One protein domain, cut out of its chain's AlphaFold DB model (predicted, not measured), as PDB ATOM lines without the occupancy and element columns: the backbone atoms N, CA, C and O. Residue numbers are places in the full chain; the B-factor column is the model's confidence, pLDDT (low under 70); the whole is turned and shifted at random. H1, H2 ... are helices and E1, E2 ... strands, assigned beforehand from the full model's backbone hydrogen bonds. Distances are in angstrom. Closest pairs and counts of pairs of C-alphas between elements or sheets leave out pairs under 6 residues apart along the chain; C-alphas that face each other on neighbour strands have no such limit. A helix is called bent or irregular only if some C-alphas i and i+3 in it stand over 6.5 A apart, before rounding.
ATOM      1  N   LYS A  68      51.469 -31.450 -33.690       88.44
ATOM      2  CA  LYS A  68      50.472 -31.141 -34.721       88.44
ATOM      3  C   LYS A  68      50.550 -32.201 -35.827       88.44
ATOM      4  O   LYS A  68      51.601 -32.369 -36.436       88.44
ATOM      5  N   GLY A  69      49.446 -32.893 -36.079       87.25
ATOM      6  CA  GLY A  69      49.282 -33.837 -37.182       87.25
ATOM      7  C   GLY A  69      48.834 -33.173 -38.486       87.25
ATOM      8  O   GLY A  69      48.831 -31.947 -38.619       87.25
ATOM      9  N   SER A  70      48.447 -34.005 -39.454       86.75
ATOM     10  CA  SER A  70      47.911 -33.553 -40.738       86.75
ATOM     11  C   SER A  70      46.510 -32.965 -40.587       86.75
ATOM     12  O   SER A  70      45.679 -33.485 -39.836       86.75
ATOM     13  N   ASP A  71      46.244 -31.918 -41.360       90.38
ATOM     14  CA  ASP A  71      44.907 -31.352 -41.484       90.38
ATOM     15  C   ASP A  71      44.057 -32.254 -42.397       90.38
ATOM     16  O   ASP A  71      44.559 -32.798 -43.384       90.38
ATOM     17  N   ARG A  72      42.772 -32.423 -42.069       92.56
ATOM     18  CA  ARG A  72      41.791 -33.109 -42.921       92.56
ATOM     19  C   ARG A  72      40.523 -32.285 -43.065       92.56
ATOM     20  O   ARG A  72      40.170 -31.522 -42.175       92.56
ATOM     21  N   ASP A  73      39.822 -32.500 -44.161       91.00
ATOM     22  CA  ASP A  73      38.578 -31.820 -44.477       91.00
ATOM     23  C   ASP A  73      37.406 -32.800 -44.275       91.00
ATOM     24  O   ASP A  73      37.425 -33.898 -44.828       91.00
ATOM     25  N   GLU A  74      36.411 -32.438 -43.460       90.81
ATOM     26  CA  GLU A  74      35.295 -33.321 -43.064       90.81
ATOM     27  C   GLU A  74      34.004 -32.508 -42.866       90.81
ATOM     28  O   GLU A  74      34.045 -31.333 -42.500       90.81
ATOM     29  N   GLU A  75      32.850 -33.134 -43.090       89.19
ATOM     30  CA  GLU A  75      31.554 -32.601 -42.670       89.19
ATOM     31  C   GLU A  75      31.284 -32.956 -41.204       89.19
ATOM     32  O   GLU A  75      31.234 -34.126 -40.821       89.19
ATOM     33  N   VAL A  76      31.115 -31.937 -40.362       86.19
ATOM     34  CA  VAL A  76      31.003 -32.102 -38.913       86.19
ATOM     35  C   VAL A  76      29.659 -31.591 -38.430       86.19
ATOM     36  O   VAL A  76      29.301 -30.434 -38.639       86.19
ATOM     37  N   ASP A  77      28.932 -32.448 -37.720       85.88
ATOM     38  CA  ASP A  77      27.779 -32.019 -36.938       85.88
ATOM     39  C   ASP A  77      28.241 -31.115 -35.784       85.88
ATOM     40  O   ASP A  77      29.081 -31.525 -34.979       85.88
ATOM     41  N   ILE A  78      27.678 -29.909 -35.666       78.00
ATOM     42  CA  ILE A  78      28.016 -28.946 -34.602       78.00
ATOM     43  C   ILE A  78      27.865 -29.521 -33.188       78.00
ATOM     44  O   ILE A  78      28.529 -29.059 -32.258       78.00
ATOM     45  N   ARG A  79      27.030 -30.552 -33.013       78.00
ATOM     46  CA  ARG A  79      26.867 -31.280 -31.746       78.00
ATOM     47  C   ARG A  79      28.138 -32.018 -31.325       78.00
ATOM     48  O   ARG A  79      28.337 -32.248 -30.139       78.00
ATOM     49  N   ARG A  80      29.007 -32.371 -32.279       81.94
ATOM     50  CA  ARG A  80      30.307 -33.019 -32.032       81.94
ATOM     51  C   ARG A  80      31.377 -32.034 -31.556       81.94
ATOM     52  O   ARG A  80      32.428 -32.475 -31.099       81.94
ATOM     53  N   VAL A  81      31.142 -30.725 -31.670       80.31
ATOM     54  CA  VAL A  81      32.045 -29.697 -31.135       80.31
ATOM     55  C   VAL A  81      31.821 -29.598 -29.633       80.31
ATOM     56  O   VAL A  81      30.739 -29.227 -29.191       80.31
ATOM     57  N   THR A  82      32.848 -29.920 -28.852       74.88
ATOM     58  CA  THR A  82      32.761 -30.015 -27.388       74.88
ATOM     59  C   THR A  82      33.472 -28.867 -26.663       74.88
ATOM     60  O   THR A  82      33.257 -28.675 -25.472       74.88
ATOM     61  N   GLY A  83      34.304 -28.071 -27.349       71.38
ATOM     62  CA  GLY A  83      35.065 -26.975 -26.725       71.38
ATOM     63  C   GLY A  83      35.403 -25.815 -27.670       71.38
ATOM     64  O   GLY A  83      35.155 -25.904 -28.873       71.38
ATOM     65  N   VAL A  84      35.985 -24.724 -27.134       66.62
ATOM     66  CA  VAL A  84      36.355 -23.513 -27.909       66.62
ATOM     67  C   VAL A  84      37.692 -22.904 -27.466       66.62
ATOM     68  O   VAL A  84      37.898 -22.586 -26.307       66.62
ATOM     69  N   ALA A  85      38.601 -22.605 -28.386       62.00
ATOM     70  CA  ALA A  85      39.959 -22.156 -28.110       62.00
ATOM     71  C   ALA A  85      40.131 -20.627 -28.154       62.00
ATOM     72  O   ALA A  85      40.141 -20.068 -29.241       62.00
ATOM     73  N   THR A  86      40.324 -19.906 -27.042       52.94
ATOM     74  CA  THR A  86      40.613 -18.449 -27.087       52.94
ATOM     75  C   THR A  86      41.727 -18.011 -28.047       52.94
ATOM     76  O   THR A  86      42.690 -18.725 -28.339       52.94
ATOM     77  N   SER A  87      41.613 -16.768 -28.527       47.47
ATOM     78  CA  SER A  87      42.682 -16.109 -29.273       47.47
ATOM     79  C   SER A  87      43.985 -16.061 -28.456       47.47
ATOM     80  O   SER A  87      43.980 -16.090 -27.225       47.47
ATOM     81  N   LYS A  88      45.124 -16.003 -29.159       50.91
ATOM     82  CA  LYS A  88      46.478 -16.076 -28.584       50.91
ATOM     83  C   LYS A  88      46.801 -17.410 -27.899       50.91
ATOM     84  O   LYS A  88      47.508 -17.390 -26.900       50.91
ATOM     85  N   GLY A  89      46.377 -18.556 -28.437       41.28
ATOM     86  CA  GLY A  89      46.918 -19.877 -28.063       41.28
ATOM     87  C   GLY A  89      46.599 -20.329 -26.635       41.28
ATOM     88  O   GLY A  89      47.413 -21.002 -26.016       41.28
ATOM     89  N   ARG A  90      45.455 -19.896 -26.105       45.97
ATOM     90  CA  ARG A  90      44.857 -20.400 -24.863       45.97
ATOM     91  C   ARG A  90      43.594 -21.154 -25.262       45.97
ATOM     92  O   ARG A  90      42.851 -20.641 -26.095       45.97
ATOM     93  N   LEU A  91      43.332 -22.339 -24.736       49.59
ATOM     94  CA  LEU A  91      42.143 -23.122 -25.070       49.59
ATOM     95  C   LEU A  91      41.110 -22.983 -23.946       49.59
ATOM     96  O   LEU A  91      41.414 -23.237 -22.792       49.59
ATOM     97  N   ILE A  92      39.870 -22.578 -24.240       52.59
ATOM     98  CA  ILE A  92      38.804 -22.665 -23.234       52.59
ATOM     99  C   ILE A  92      38.187 -24.057 -23.342       52.59
ATOM    100  O   ILE A  92      37.568 -24.430 -24.337       52.59
ATOM    101  N   GLY A  93      38.384 -24.840 -22.285       55.81
ATOM    102  CA  GLY A  93      38.086 -26.262 -22.295       55.81
ATOM    103  C   GLY A  93      36.646 -26.644 -22.592       55.81
ATOM    104  O   GLY A  93      36.460 -27.658 -23.238       55.81
ATOM    105  N   ASN A  94      35.640 -25.857 -22.199       56.56
ATOM    106  CA  ASN A  94      34.241 -26.217 -22.455       56.56
ATOM    107  C   ASN A  94      33.360 -24.999 -22.754       56.56
ATOM    108  O   ASN A  94      33.556 -23.904 -22.212       56.56
ATOM    109  N   LEU A  95      32.367 -25.224 -23.619       60.53
ATOM    110  CA  LEU A  95      31.424 -24.227 -24.148       60.53
ATOM    111  C   LEU A  95      30.772 -23.331 -23.065       60.53
ATOM    112  O   LEU A  95      30.716 -22.116 -23.276       60.53
ATOM    113  N   PRO A  96      30.394 -23.831 -21.867       54.19
ATOM    114  CA  PRO A  96      29.789 -23.000 -20.819       54.19
ATOM    115  C   PRO A  96      30.708 -21.906 -20.251       54.19
ATOM    116  O   PRO A  96      30.236 -20.877 -19.765       54.19
ATOM    117  N   ARG A  97      32.039 -22.080 -20.312       52.06
ATOM    118  CA  ARG A  97      33.000 -21.091 -19.791       52.06
ATOM    119  C   ARG A  97      33.169 -19.900 -20.739       52.06
ATOM    120  O   ARG A  97      33.481 -18.804 -20.281       52.06
ATOM    121  N   LEU A  98      32.914 -20.102 -22.035       56.69
ATOM    122  CA  LEU A  98      32.858 -19.026 -23.023       56.69
ATOM    123  C   LEU A  98      31.611 -18.156 -22.817       56.69
ATOM    124  O   LEU A  98      31.699 -16.943 -22.974       56.69
ATOM    125  N   LEU A  99      30.482 -18.735 -22.394       54.66
ATOM    126  CA  LEU A  99      29.238 -17.985 -22.189       54.66
ATOM    127  C   LEU A  99      29.362 -16.920 -21.089       54.66
ATOM    128  O   LEU A  99      28.845 -15.825 -21.245       54.66
ATOM    129  N   LYS A 100      30.156 -17.173 -20.037       52.41
ATOM    130  CA  LYS A 100      30.492 -16.155 -19.017       52.41
ATOM    131  C   LYS A 100      31.240 -14.936 -19.580       52.41
ATOM    132  O   LYS A 100      31.371 -13.935 -18.889       52.41
ATOM    133  N   THR A 101      31.766 -15.041 -20.801       48.09
ATOM    134  CA  THR A 101      32.463 -13.963 -21.524       48.09
ATOM    135  C   THR A 101      31.657 -13.410 -22.702       48.09
ATOM    136  O   THR A 101      32.142 -12.528 -23.407       48.09
ATOM    137  N   ILE A 102      30.457 -13.947 -22.947       52.53
ATOM    138  CA  ILE A 102      29.524 -13.476 -23.969       52.53
ATOM    139  C   ILE A 102      28.407 -12.744 -23.220       52.53
ATOM    140  O   ILE A 102      27.587 -13.367 -22.552       52.53
ATOM    141  N   GLU A 103      28.411 -11.416 -23.289       47.84
ATOM    142  CA  GLU A 103      27.333 -10.582 -22.759       47.84
ATOM    143  C   GLU A 103      26.038 -10.870 -23.526       47.84
ATOM    144  O   GLU A 103      25.923 -10.472 -24.679       47.84
ATOM    145  N   ALA A 104      25.104 -11.571 -22.871       51.97
ATOM    146  CA  ALA A 104      23.701 -11.776 -23.250       51.97
ATOM    147  C   ALA A 104      23.421 -12.255 -24.697       51.97
ATOM    148  O   ALA A 104      24.294 -12.408 -25.549       51.97
ATOM    149  N   ALA A 105      22.154 -12.572 -24.982       53.47
ATOM    150  CA  ALA A 105      21.703 -12.611 -26.370       53.47
ATOM    151  C   ALA A 105      21.990 -11.231 -27.002       53.47
ATOM    152  O   ALA A 105      21.890 -10.232 -26.285       53.47
ATOM    153  N   PRO A 106      22.332 -11.144 -28.305       57.03
ATOM    154  CA  PRO A 106      22.420  -9.858 -28.999       57.03
ATOM    155  C   PRO A 106      21.216  -8.991 -28.617       57.03
ATOM    156  O   PRO A 106      20.105  -9.513 -28.611       57.03
ATOM    157  N   GLU A 107      21.400  -7.710 -28.283       56.28
ATOM    158  CA  GLU A 107      20.307  -6.845 -27.787       56.28
ATOM    159  C   GLU A 107      19.067  -6.880 -28.698       56.28
ATOM    160  O   GLU A 107      17.931  -6.852 -28.228       56.28
ATOM    161  N   SER A 108      19.287  -7.069 -30.003       55.88
ATOM    162  CA  SER A 108      18.264  -7.250 -31.037       55.88
ATOM    163  C   SER A 108      17.369  -8.489 -30.878       55.88
ATOM    164  O   SER A 108      16.389  -8.624 -31.599       55.88
ATOM    165  N   LEU A 109      17.733  -9.423 -30.003       57.06
ATOM    166  CA  LEU A 109      17.063 -10.701 -29.757       57.06
ATOM    167  C   LEU A 109      16.514 -10.811 -28.328       57.06
ATOM    168  O   LEU A 109      15.827 -11.781 -28.020       57.06
ATOM    169  N   ALA A 110      16.785  -9.829 -27.460       59.50
ATOM    170  CA  ALA A 110      16.453  -9.885 -26.035       59.50
ATOM    171  C   ALA A 110      14.939  -9.938 -25.744       59.50
ATOM    172  O   ALA A 110      14.537 -10.438 -24.696       59.50
ATOM    173  N   THR A 111      14.102  -9.451 -26.666       58.38
ATOM    174  CA  THR A 111      12.631  -9.450 -26.559       58.38
ATOM    175  C   THR A 111      11.956 -10.616 -27.291       58.38
ATOM    176  O   THR A 111      10.749 -10.801 -27.152       58.38
ATOM    177  N   SER A 112      12.713 -11.400 -28.062       68.19
ATOM    178  CA  SER A 112      12.210 -12.539 -28.837       68.19
ATOM    179  C   SER A 112      12.094 -13.797 -27.979       68.19
ATOM    180  O   SER A 112      12.821 -13.966 -26.997       68.19
ATOM    181  N   SER A 113      11.218 -14.723 -28.375       79.25
ATOM    182  CA  SER A 113      11.132 -16.036 -27.732       79.25
ATOM    183  C   SER A 113      12.448 -16.811 -27.889       79.25
ATOM    184  O   SER A 113      13.146 -16.674 -28.894       79.25
ATOM    185  N   LEU A 114      12.784 -17.680 -26.927       71.31
ATOM    186  CA  LEU A 114      14.010 -18.493 -26.978       71.31
ATOM    187  C   LEU A 114      14.130 -19.286 -28.297       71.31
ATOM    188  O   LEU A 114      15.218 -19.436 -28.845       71.31
ATOM    189  N   GLN A 115      13.001 -19.740 -28.847       74.50
ATOM    190  CA  GLN A 115      12.946 -20.473 -30.110       74.50
ATOM    191  C   GLN A 115      13.319 -19.602 -31.323       74.50
ATOM    192  O   GLN A 115      14.042 -20.057 -32.210       74.50
ATOM    193  N   GLU A 116      12.897 -18.338 -31.353       77.44
ATOM    194  CA  GLU A 116      13.312 -17.378 -32.384       77.44
ATOM    195  C   GLU A 116      14.797 -17.028 -32.245       77.44
ATOM    196  O   GLU A 116      15.521 -17.003 -33.242       77.44
ATOM    197  N   GLN A 117      15.283 -16.846 -31.011       74.25
ATOM    198  CA  GLN A 117      16.708 -16.635 -30.744       74.25
ATOM    199  C   GLN A 117      17.545 -17.821 -31.246       74.25
ATOM    200  O   GLN A 117      18.557 -17.620 -31.920       74.25
ATOM    201  N   HIS A 118      17.094 -19.056 -30.989       74.69
ATOM    202  CA  HIS A 118      17.724 -20.281 -31.488       74.69
ATOM    203  C   HIS A 118      17.812 -20.281 -33.012       74.69
ATOM    204  O   HIS A 118      18.895 -20.487 -33.561       74.69
ATOM    205  N   GLN A 119      16.698 -20.015 -33.699       76.94
ATOM    206  CA  GLN A 119      16.659 -20.051 -35.157       76.94
ATOM    207  C   GLN A 119      17.542 -18.967 -35.782       76.94
ATOM    208  O   GLN A 119      18.253 -19.233 -36.751       76.94
ATOM    209  N   VAL A 120      17.552 -17.757 -35.219       77.69
ATOM    210  CA  VAL A 120      18.408 -16.665 -35.703       77.69
ATOM    211  C   VAL A 120      19.882 -16.982 -35.470       77.69
ATOM    212  O   VAL A 120      20.702 -16.774 -36.363       77.69
ATOM    213  N   ILE A 121      20.250 -17.516 -34.302       74.94
ATOM    214  CA  ILE A 121      21.638 -17.890 -34.009       74.94
ATOM    215  C   ILE A 121      22.086 -19.052 -34.897       74.94
ATOM    216  O   ILE A 121      23.199 -19.004 -35.419       74.94
ATOM    217  N   LEU A 122      21.223 -20.037 -35.141       75.25
ATOM    218  CA  LEU A 122      21.483 -21.133 -36.070       75.25
ATOM    219  C   LEU A 122      21.688 -20.621 -37.502       75.25
ATOM    220  O   LEU A 122      22.704 -20.930 -38.127       75.25
ATOM    221  N   ASN A 123      20.788 -19.768 -37.995       76.44
ATOM    222  CA  ASN A 123      20.932 -19.123 -39.301       76.44
ATOM    223  C   ASN A 123      22.226 -18.310 -39.371       76.44
ATOM    224  O   ASN A 123      22.921 -18.354 -40.379       76.44
ATOM    225  N   ASN A 124      22.610 -17.629 -38.292       74.88
ATOM    226  CA  ASN A 124      23.867 -16.896 -38.224       74.88
ATOM    227  C   ASN A 124      25.089 -17.816 -38.218       74.88
ATOM    228  O   ASN A 124      26.084 -17.463 -38.836       74.88
ATOM    229  N   VAL A 125      25.049 -18.981 -37.569       73.94
ATOM    230  CA  VAL A 125      26.116 -19.989 -37.687       73.94
ATOM    231  C   VAL A 125      26.232 -20.461 -39.136       73.94
ATOM    232  O   VAL A 125      27.342 -20.549 -39.647       73.94
ATOM    233  N   MET A 126      25.105 -20.676 -39.820       71.12
ATOM    234  CA  MET A 126      25.080 -21.123 -41.215       71.12
ATOM    235  C   MET A 126      25.510 -20.037 -42.211       71.12
ATOM    236  O   MET A 126      26.259 -20.334 -43.135       71.12
ATOM    237  N   GLN A 127      25.099 -18.781 -42.014       67.88
ATOM    238  CA  GLN A 127      25.390 -17.641 -42.900       67.88
ATOM    239  C   GLN A 127      26.752 -16.994 -42.611       67.88
ATOM    240  O   GLN A 127      27.515 -16.690 -43.524       67.88
ATOM    241  N   HIS A 128      27.085 -16.800 -41.332       57.75
ATOM    242  CA  HIS A 128      28.356 -16.226 -40.868       57.75
ATOM    243  C   HIS A 128      29.401 -17.295 -40.564       57.75
ATOM    244  O   HIS A 128      30.494 -16.989 -40.077       57.75
ATOM    245  N   SER A 129      29.130 -18.536 -40.967       53.28
ATOM    246  CA  SER A 129      30.193 -19.454 -41.344       53.28
ATOM    247  C   SER A 129      31.196 -18.762 -42.285       53.28
ATOM    248  O   SER A 129      32.335 -19.163 -42.296       53.28
ATOM    249  N   GLY A 130      30.902 -17.638 -42.953       43.50
ATOM    250  CA  GLY A 130      31.893 -16.756 -43.600       43.50
ATOM    251  C   GLY A 130      33.156 -16.344 -42.794       43.50
ATOM    252  O   GLY A 130      34.066 -15.769 -43.380       43.50
ATOM    253  N   CYS A 131      33.288 -16.668 -41.498       46.72
ATOM    254  CA  CYS A 131      34.584 -16.694 -40.782       46.72
ATOM    255  C   CYS A 131      35.501 -17.882 -41.178       46.72
ATOM    256  O   CYS A 131      36.621 -18.009 -40.681       46.72
ATOM    257  N   MET A 132      35.019 -18.736 -42.077       53.47
ATOM    258  CA  MET A 132      35.692 -19.829 -42.754       53.47
ATOM    259  C   MET A 132      36.861 -19.312 -43.599       53.47
ATOM    260  O   MET A 132      36.666 -18.595 -44.582       53.47
ATOM    261  N   ARG A 133      38.093 -19.739 -43.303       55.66
ATOM    262  CA  ARG A 133      39.175 -19.607 -44.287       55.66
ATOM    263  C   ARG A 133      38.875 -20.570 -45.430       55.66
ATOM    264  O   ARG A 133      38.841 -21.778 -45.224       55.66
ATOM    265  N   ASN A 134      38.654 -20.037 -46.628       65.06
ATOM    266  CA  ASN A 134      38.359 -20.818 -47.835       65.06
ATOM    267  C   ASN A 134      37.107 -21.713 -47.712       65.06
ATOM    268  O   ASN A 134      37.097 -22.824 -48.233       65.06
ATOM    269  N   GLY A 135      36.068 -21.267 -47.001       70.25
ATOM    270  CA  GLY A 135      34.817 -22.033 -46.896       70.25
ATOM    271  C   GLY A 135      34.864 -23.246 -45.953       70.25
ATOM    272  O   GLY A 135      34.020 -24.128 -46.078       70.25
ATOM    273  N   ARG A 136      35.834 -23.317 -45.023       77.81
ATOM    274  CA  ARG A 136      35.916 -24.365 -43.991       77.81
ATOM    275  C   ARG A 136      36.129 -23.824 -42.582       77.81
ATOM    276  O   ARG A 136      36.854 -22.848 -42.385       77.81
ATOM    277  N   PHE A 137      35.458 -24.444 -41.614       79.75
ATOM    278  CA  PHE A 137      35.534 -24.086 -40.200       79.75
ATOM    279  C   PHE A 137      36.734 -24.770 -39.535       79.75
ATOM    280  O   PHE A 137      36.848 -25.993 -39.587       79.75
ATOM    281  N   ASP A 138      37.635 -23.999 -38.925       81.81
ATOM    282  CA  ASP A 138      38.854 -24.542 -38.315       81.81
ATOM    283  C   ASP A 138      38.539 -25.208 -36.960       81.81
ATOM    284  O   ASP A 138      38.159 -24.548 -35.985       81.81
ATOM    285  N   LEU A 139      38.756 -26.520 -36.887       84.62
ATOM    286  CA  LEU A 139      38.613 -27.339 -35.687       84.62
ATOM    287  C   LEU A 139      39.954 -27.966 -35.303       84.62
ATOM    288  O   LEU A 139      40.753 -28.351 -36.151       84.62
ATOM    289  N   CYS A 140      40.186 -28.117 -34.005       85.62
ATOM    290  CA  CYS A 140      41.263 -28.930 -33.456       85.62
ATOM    291  C   CYS A 140      40.673 -30.238 -32.928       85.62
ATOM    292  O   CYS A 140      39.667 -30.215 -32.227       85.62
ATOM    293  N   GLU A 141      41.302 -31.368 -33.223       87.00
ATOM    294  CA  GLU A 141      40.924 -32.668 -32.669       87.00
ATOM    295  C   GLU A 141      41.958 -33.130 -31.645       87.00
ATOM    296  O   GLU A 141      43.157 -33.180 -31.929       87.00
ATOM    297  N   GLU A 142      41.492 -33.505 -30.458       84.19
ATOM    298  CA  GLU A 142      42.302 -34.228 -29.481       84.19
ATOM    299  C   GLU A 142      42.476 -35.682 -29.931       84.19
ATOM    300  O   GLU A 142      41.560 -36.492 -29.830       84.19
ATOM    301  N   GLY A 143      43.668 -36.062 -30.388       83.12
ATOM    302  CA  GLY A 143      43.928 -37.400 -30.921       83.12
ATOM    303  C   GLY A 143      43.771 -38.545 -29.915       83.12
ATOM    304  O   GLY A 143      43.698 -39.690 -30.353       83.12
ATOM    305  N   TRP A 144      43.726 -38.243 -28.611       80.00
ATOM    306  CA  TRP A 144      43.536 -39.190 -27.502       80.00
ATOM    307  C   TRP A 144      42.075 -39.346 -27.046       80.00
ATOM    308  O   TRP A 144      41.753 -40.356 -26.430       80.00
ATOM    309  N   SER A 145      41.200 -38.367 -27.309       76.50
ATOM    310  CA  SER A 145      39.787 -38.386 -26.879       76.50
ATOM    311  C   SER A 145      38.794 -38.303 -28.043       76.50
ATOM    312  O   SER A 145      37.622 -38.619 -27.870       76.50
ATOM    313  N   GLY A 146      39.237 -37.855 -29.220       80.38
ATOM    314  CA  GLY A 146      38.389 -37.549 -30.374       80.38
ATOM    315  C   GLY A 146      37.577 -36.257 -30.230       80.38
ATOM    316  O   GLY A 146      36.768 -35.948 -31.105       80.38
ATOM    317  N   ARG A 147      37.759 -35.492 -29.145       81.19
ATOM    318  CA  ARG A 147      37.034 -34.235 -28.922       81.19
ATOM    319  C   ARG A 147      37.390 -33.203 -29.984       81.19
ATOM    320  O   ARG A 147      38.572 -32.980 -30.261       81.19
ATOM    321  N   LEU A 148      36.368 -32.532 -30.513       82.75
ATOM    322  CA  LEU A 148      36.520 -31.436 -31.465       82.75
ATOM    323  C   LEU A 148      36.402 -30.094 -30.747       82.75
ATOM    324  O   LEU A 148      35.428 -29.812 -30.048       82.75
ATOM    325  N   ILE A 149      37.407 -29.252 -30.941       80.19
ATOM    326  CA  ILE A 149      37.556 -27.965 -30.281       80.19
ATOM    327  C   ILE A 149      37.595 -26.886 -31.359       80.19
ATOM    328  O   ILE A 149      38.513 -26.846 -32.175       80.19
ATOM    329  N   ALA A 150      36.606 -25.999 -31.370       78.25
ATOM    330  CA  ALA A 150      36.575 -24.872 -32.296       78.25
ATOM    331  C   ALA A 150      37.580 -23.792 -31.891       78.25
ATOM    332  O   ALA A 150      37.958 -23.707 -30.729       78.25
ATOM    333  N   ARG A 151      38.001 -22.914 -32.801       71.75
ATOM    334  CA  ARG A 151      38.733 -21.689 -32.430       71.75
ATOM    335  C   ARG A 151      37.753 -20.632 -31.899       71.75
ATOM    336  O   ARG A 151      36.622 -20.574 -32.341       71.75
ATOM    337  N   ASN A 152      38.154 -19.779 -30.957       67.94
ATOM    338  CA  ASN A 152      37.336 -18.686 -30.408       67.94
ATOM    339  C   ASN A 152      37.231 -17.560 -31.425       67.94
ATOM    340  O   ASN A 152      37.952 -16.559 -31.372       67.94
ATOM    341  N   ASP A 153      36.313 -17.768 -32.346       69.19
ATOM    342  CA  ASP A 153      35.751 -16.771 -33.224       69.19
ATOM    343  C   ASP A 153      34.274 -16.536 -32.862       69.19
ATOM    344  O   ASP A 153      33.716 -17.124 -31.928       69.19
ATOM    345  N   ALA A 154      33.632 -15.623 -33.588       70.31
ATOM    346  CA  ALA A 154      32.223 -15.314 -33.384       70.31
ATOM    347  C   ALA A 154      31.308 -16.531 -33.630       70.31
ATOM    348  O   ALA A 154      30.261 -16.647 -32.995       70.31
ATOM    349  N   THR A 155      31.690 -17.452 -34.516       73.25
ATOM    350  CA  THR A 155      30.903 -18.646 -34.857       73.25
ATOM    351  C   THR A 155      30.953 -19.673 -33.732       73.25
ATOM    352  O   THR A 155      29.909 -20.147 -33.295       73.25
ATOM    353  N   ALA A 156      32.125 -19.938 -33.161       72.56
ATOM    354  CA  ALA A 156      32.276 -20.811 -32.006       72.56
ATOM    355  C   ALA A 156      31.542 -20.284 -30.763       72.56
ATOM    356  O   ALA A 156      30.991 -21.072 -29.997       72.56
ATOM    357  N   ARG A 157      31.464 -18.956 -30.584       73.38
ATOM    358  CA  ARG A 157      30.640 -18.327 -29.532       73.38
ATOM    359  C   ARG A 157      29.152 -18.613 -29.703       73.38
ATOM    360  O   ARG A 157      28.480 -18.941 -28.731       73.38
ATOM    361  N   ARG A 158      28.652 -18.537 -30.936       75.69
ATOM    362  CA  ARG A 158      27.260 -18.876 -31.270       75.69
ATOM    363  C   ARG A 158      26.976 -20.365 -31.065       75.69
ATOM    364  O   ARG A 158      25.956 -20.703 -30.480       75.69
ATOM    365  N   ILE A 159      27.903 -21.244 -31.459       75.94
ATOM    366  CA  ILE A 159      27.814 -22.690 -31.191       75.94
ATOM    367  C   ILE A 159      27.770 -22.953 -29.679       75.94
ATOM    368  O   ILE A 159      26.923 -23.712 -29.217       75.94
ATOM    369  N   ALA A 160      28.621 -22.287 -28.891       74.25
ATOM    370  CA  ALA A 160      28.609 -22.407 -27.433       74.25
ATOM    371  C   ALA A 160      27.275 -21.989 -26.815       74.25
ATOM    372  O   ALA A 160      26.763 -22.675 -25.933       74.25
ATOM    373  N   TRP A 161      26.699 -20.894 -27.307       75.38
ATOM    374  CA  TRP A 161      25.386 -20.428 -26.883       75.38
ATOM    375  C   TRP A 161      24.291 -21.463 -27.201       75.38
ATOM    376  O   TRP A 161      23.517 -21.818 -26.315       75.38
ATOM    377  N   LEU A 162      24.281 -22.030 -28.417       74.94
ATOM    378  CA  LEU A 162      23.317 -23.070 -28.817       74.94
ATOM    379  C   LEU A 162      23.413 -24.330 -27.946       74.94
ATOM    380  O   LEU A 162      22.384 -24.909 -27.599       74.94
ATOM    381  N   HIS A 163      24.630 -24.740 -27.575       73.81
ATOM    382  CA  HIS A 163      24.861 -25.871 -26.668       73.81
ATOM    383  C   HIS A 163      24.295 -25.624 -25.266       73.81
ATOM    384  O   HIS A 163      23.674 -26.518 -24.701       73.81
ATOM    385  N   VAL A 164      24.467 -24.421 -24.710       71.19
ATOM    386  CA  VAL A 164      23.977 -24.091 -23.360       71.19
ATOM    387  C   VAL A 164      22.456 -23.973 -23.311       71.19
ATOM    388  O   VAL A 164      21.837 -24.422 -22.350       71.19
ATOM    389  N   HIS A 165      21.847 -23.384 -24.338       71.56
ATOM    390  CA  HIS A 165      20.409 -23.117 -24.354       71.56
ATOM    391  C   HIS A 165      19.582 -24.235 -25.014       71.56
ATOM    392  O   HIS A 165      18.368 -24.113 -25.135       71.56
ATOM    393  N   GLY A 166      20.207 -25.362 -25.384       61.16
ATOM    394  CA  GLY A 166      19.511 -26.554 -25.889       61.16
ATOM    395  C   GLY A 166      18.995 -26.427 -27.327       61.16
ATOM    396  O   GLY A 166      18.119 -27.182 -27.737       61.16
ATOM    397  N   GLY A 167      19.524 -25.481 -28.105       63.12
ATOM    398  CA  GLY A 167      19.084 -25.177 -29.471       63.12
ATOM    399  C   GLY A 167      19.732 -26.011 -30.572       63.12
ATOM    400  O   GLY A 167      19.698 -25.615 -31.736       63.12
ATOM    401  N   LEU A 168      20.371 -27.132 -30.234       63.34
ATOM    402  CA  LEU A 168      21.116 -27.921 -31.209       63.34
ATOM    403  C   LEU A 168      20.192 -28.796 -32.055       63.34
ATOM    404  O   LEU A 168      19.874 -29.932 -31.705       63.34
ATOM    405  N   VAL A 169      19.833 -28.284 -33.225       66.19
ATOM    406  CA  VAL A 169      19.350 -29.103 -34.339       66.19
ATOM    407  C   VAL A 169      20.561 -29.731 -35.035       66.19
ATOM    408  O   VAL A 169      21.639 -29.130 -35.065       66.19
ATOM    409  N   GLN A 170      20.406 -30.938 -35.591       73.00
ATOM    410  CA  GLN A 170      21.443 -31.548 -36.427       73.00
ATOM    411  C   GLN A 170      21.825 -30.577 -37.547       73.00
ATOM    412  O   GLN A 170      21.039 -30.320 -38.455       73.00
ATOM    413  N   THR A 171      23.034 -30.034 -37.450       75.50
ATOM    414  CA  THR A 171      23.531 -29.002 -38.356       75.50
ATOM    415  C   THR A 171      24.934 -29.386 -38.758       75.50
ATOM    416  O   THR A 171      25.807 -29.524 -37.903       75.50
ATOM    417  N   VAL A 172      25.133 -29.590 -40.054       82.31
ATOM    418  CA  VAL A 172      26.398 -30.055 -40.613       82.31
ATOM    419  C   VAL A 172      27.166 -28.857 -41.158       82.31
ATOM    420  O   VAL A 172      26.628 -28.077 -41.943       82.31
ATOM    421  N   LEU A 173      28.418 -28.707 -40.728       79.06
ATOM    422  CA  LEU A 173      29.332 -27.672 -41.197       79.06
ATOM    423  C   LEU A 173      30.521 -28.304 -41.930       79.06
ATOM    424  O   LEU A 173      31.100 -29.268 -41.419       79.06
ATOM    425  N   PRO A 174      30.957 -27.744 -43.072       84.62
ATOM    426  CA  PRO A 174      32.242 -28.103 -43.650       84.62
ATOM    427  C   PRO A 174      33.362 -27.609 -42.728       84.62
ATOM    428  O   PRO A 174      33.497 -26.412 -42.459       84.62
ATOM    429  N   ALA A 175      34.191 -28.527 -42.247       85.94
ATOM    430  CA  ALA A 175      35.274 -28.234 -41.321       85.94
ATOM    431  C   ALA A 175      36.636 -28.639 -41.894       85.94
ATOM    432  O   ALA A 175      36.752 -29.568 -42.695       85.94
ATOM    433  N   ARG A 176      37.670 -27.929 -41.447       88.31
ATOM    434  CA  ARG A 176      39.069 -28.333 -41.535       88.31
ATOM    435  C   ARG A 176      39.519 -28.713 -40.133       88.31
ATOM    436  O   ARG A 176      39.556 -27.871 -39.242       88.31
ATOM    437  N   ILE A 177      39.858 -29.975 -39.941       89.50
ATOM    438  CA  ILE A 177      40.234 -30.547 -38.657       89.50
ATOM    439  C   ILE A 177      41.751 -30.719 -38.613       89.50
ATOM    440  O   ILE A 177      42.313 -31.541 -39.335       89.50
ATOM    441  N   THR A 178      42.410 -29.986 -37.721       89.62
ATOM    442  CA  THR A 178      43.798 -30.219 -37.322       89.62
ATOM    443  C   THR A 178      43.833 -31.212 -36.166       89.62
ATOM    444  O   THR A 178      43.413 -30.890 -35.054       89.62
ATOM    445  N   ARG A 179      44.395 -32.402 -36.381       89.00
ATOM    446  CA  ARG A 179      44.585 -33.372 -35.294       89.00
ATOM    447  C   ARG A 179      45.828 -33.044 -34.473       89.00
ATOM    448  O   ARG A 179      46.896 -32.833 -35.037       89.00
ATOM    449  N   TYR A 180      45.714 -33.067 -33.149       87.06
ATOM    450  CA  TYR A 180      46.852 -33.011 -32.232       87.06
ATOM    451  C   TYR A 180      47.055 -34.355 -31.541       87.06
ATOM    452  O   TYR A 180      46.098 -34.977 -31.087       87.06
ATOM    453  N   GLY A 181      48.299 -34.810 -31.466       88.69
ATOM    454  CA  GLY A 181      48.689 -36.053 -30.807       88.69
ATOM    455  C   GLY A 181      49.659 -35.818 -29.655       88.69
ATOM    456  O   GLY A 181      50.148 -34.705 -29.457       88.69
ATOM    457  N   LEU A 182      49.933 -36.891 -28.913       89.50
ATOM    458  CA  LEU A 182      51.032 -36.934 -27.951       89.50
ATOM    459  C   LEU A 182      52.252 -37.554 -28.631       89.50
ATOM    460  O   LEU A 182      52.123 -38.620 -29.234       89.50
ATOM    461  N   ASP A 183      53.409 -36.907 -28.521       92.69
ATOM    462  CA  ASP A 183      54.673 -37.485 -28.969       92.69
ATOM    463  C   ASP A 183      55.006 -38.739 -28.134       92.69
ATOM    464  O   ASP A 183      55.049 -38.648 -26.900       92.69
TER     465      ASP A 183
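This is residues 68 to 183 of the 282 residues of an uncharacterized protein of Azospirillum sp. TSA6c (UniProt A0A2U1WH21). A strongly twisted sheet of five strands makes one end of an elongated domain, and H3 packs on its strands E2 and E4, with H1 and H2 each touching H3. H2 and the link of residues 100 to 113 reach to the other end. The 116 printed residues run E1 E2 H1 H2 E3 E4 H3 E5; the mixed sheet has the order E1 E5 E3 E4 E2. The class is mixed, helices and strands; the whole is compact, with a radius of gyration of the C-alphas of 14.1 A and spans of 50 by 26 by 22 A.

E1, residues 68 to 77, begins at C-alpha 68 (50.472, -31.141, -34.721), measures 22.8 A and bends by 74 degrees at residue 73. E2 is residues 81 to 85, H1 95 to 99. H2, residues 114 to 131, measures 24.8 A, with a kink of 37 degrees near residue 125; it is irregular, but only just: C-alphas 127 and 130 are 6.6 A apart. E3 is residues 137 to 142, E4 148 to 151, and H3 154 to 165, 16.8 A. E5, residues 172 to 182, measures 28.5 A, bends by 62 degrees at residue 175 and ends at C-alpha 182 (51.032, -36.934, -27.951).

E1 and E5 are antiparallel (N 72 to O 177, 2.9 A). E5 and E3 are parallel, with N 139 and O 176 at 2.8 A; E3 and E4 form an antiparallel hairpin, with N 140 and O 149 at 2.8 A; E4 and E2 are parallel, with N 85 and O 150 at 2.7 A. H3 is over E4 and E2 at a height over the sheet of 10.0 A, in two layers, a helix on one face of a sheet. H3 touches H1, closest C-alphas Leu 95 and Ala 160, 4.7 A, and H2, closest C-alphas Val 125 and Thr 155, 5.7 A, at a shallow tilt of 25 degrees, opposite ways. H1 and H2 are apart. In H3 every O i to N i+4 pair is within hydrogen-bond range; H2 has 12 of 14, H1 0 of 1 but 2 of 2 O i to N i+3 pairs.

The C-alphas farthest apart, of Thr 111 and Asp 183, are 50.6 A apart. The printed part has no cut, and the link H1 to H2 is long. The mean pLDDT of the printed part is 71.2, with residues 84 to 112, 127 to 134, 152 to 153 and 166 to 169 under 70.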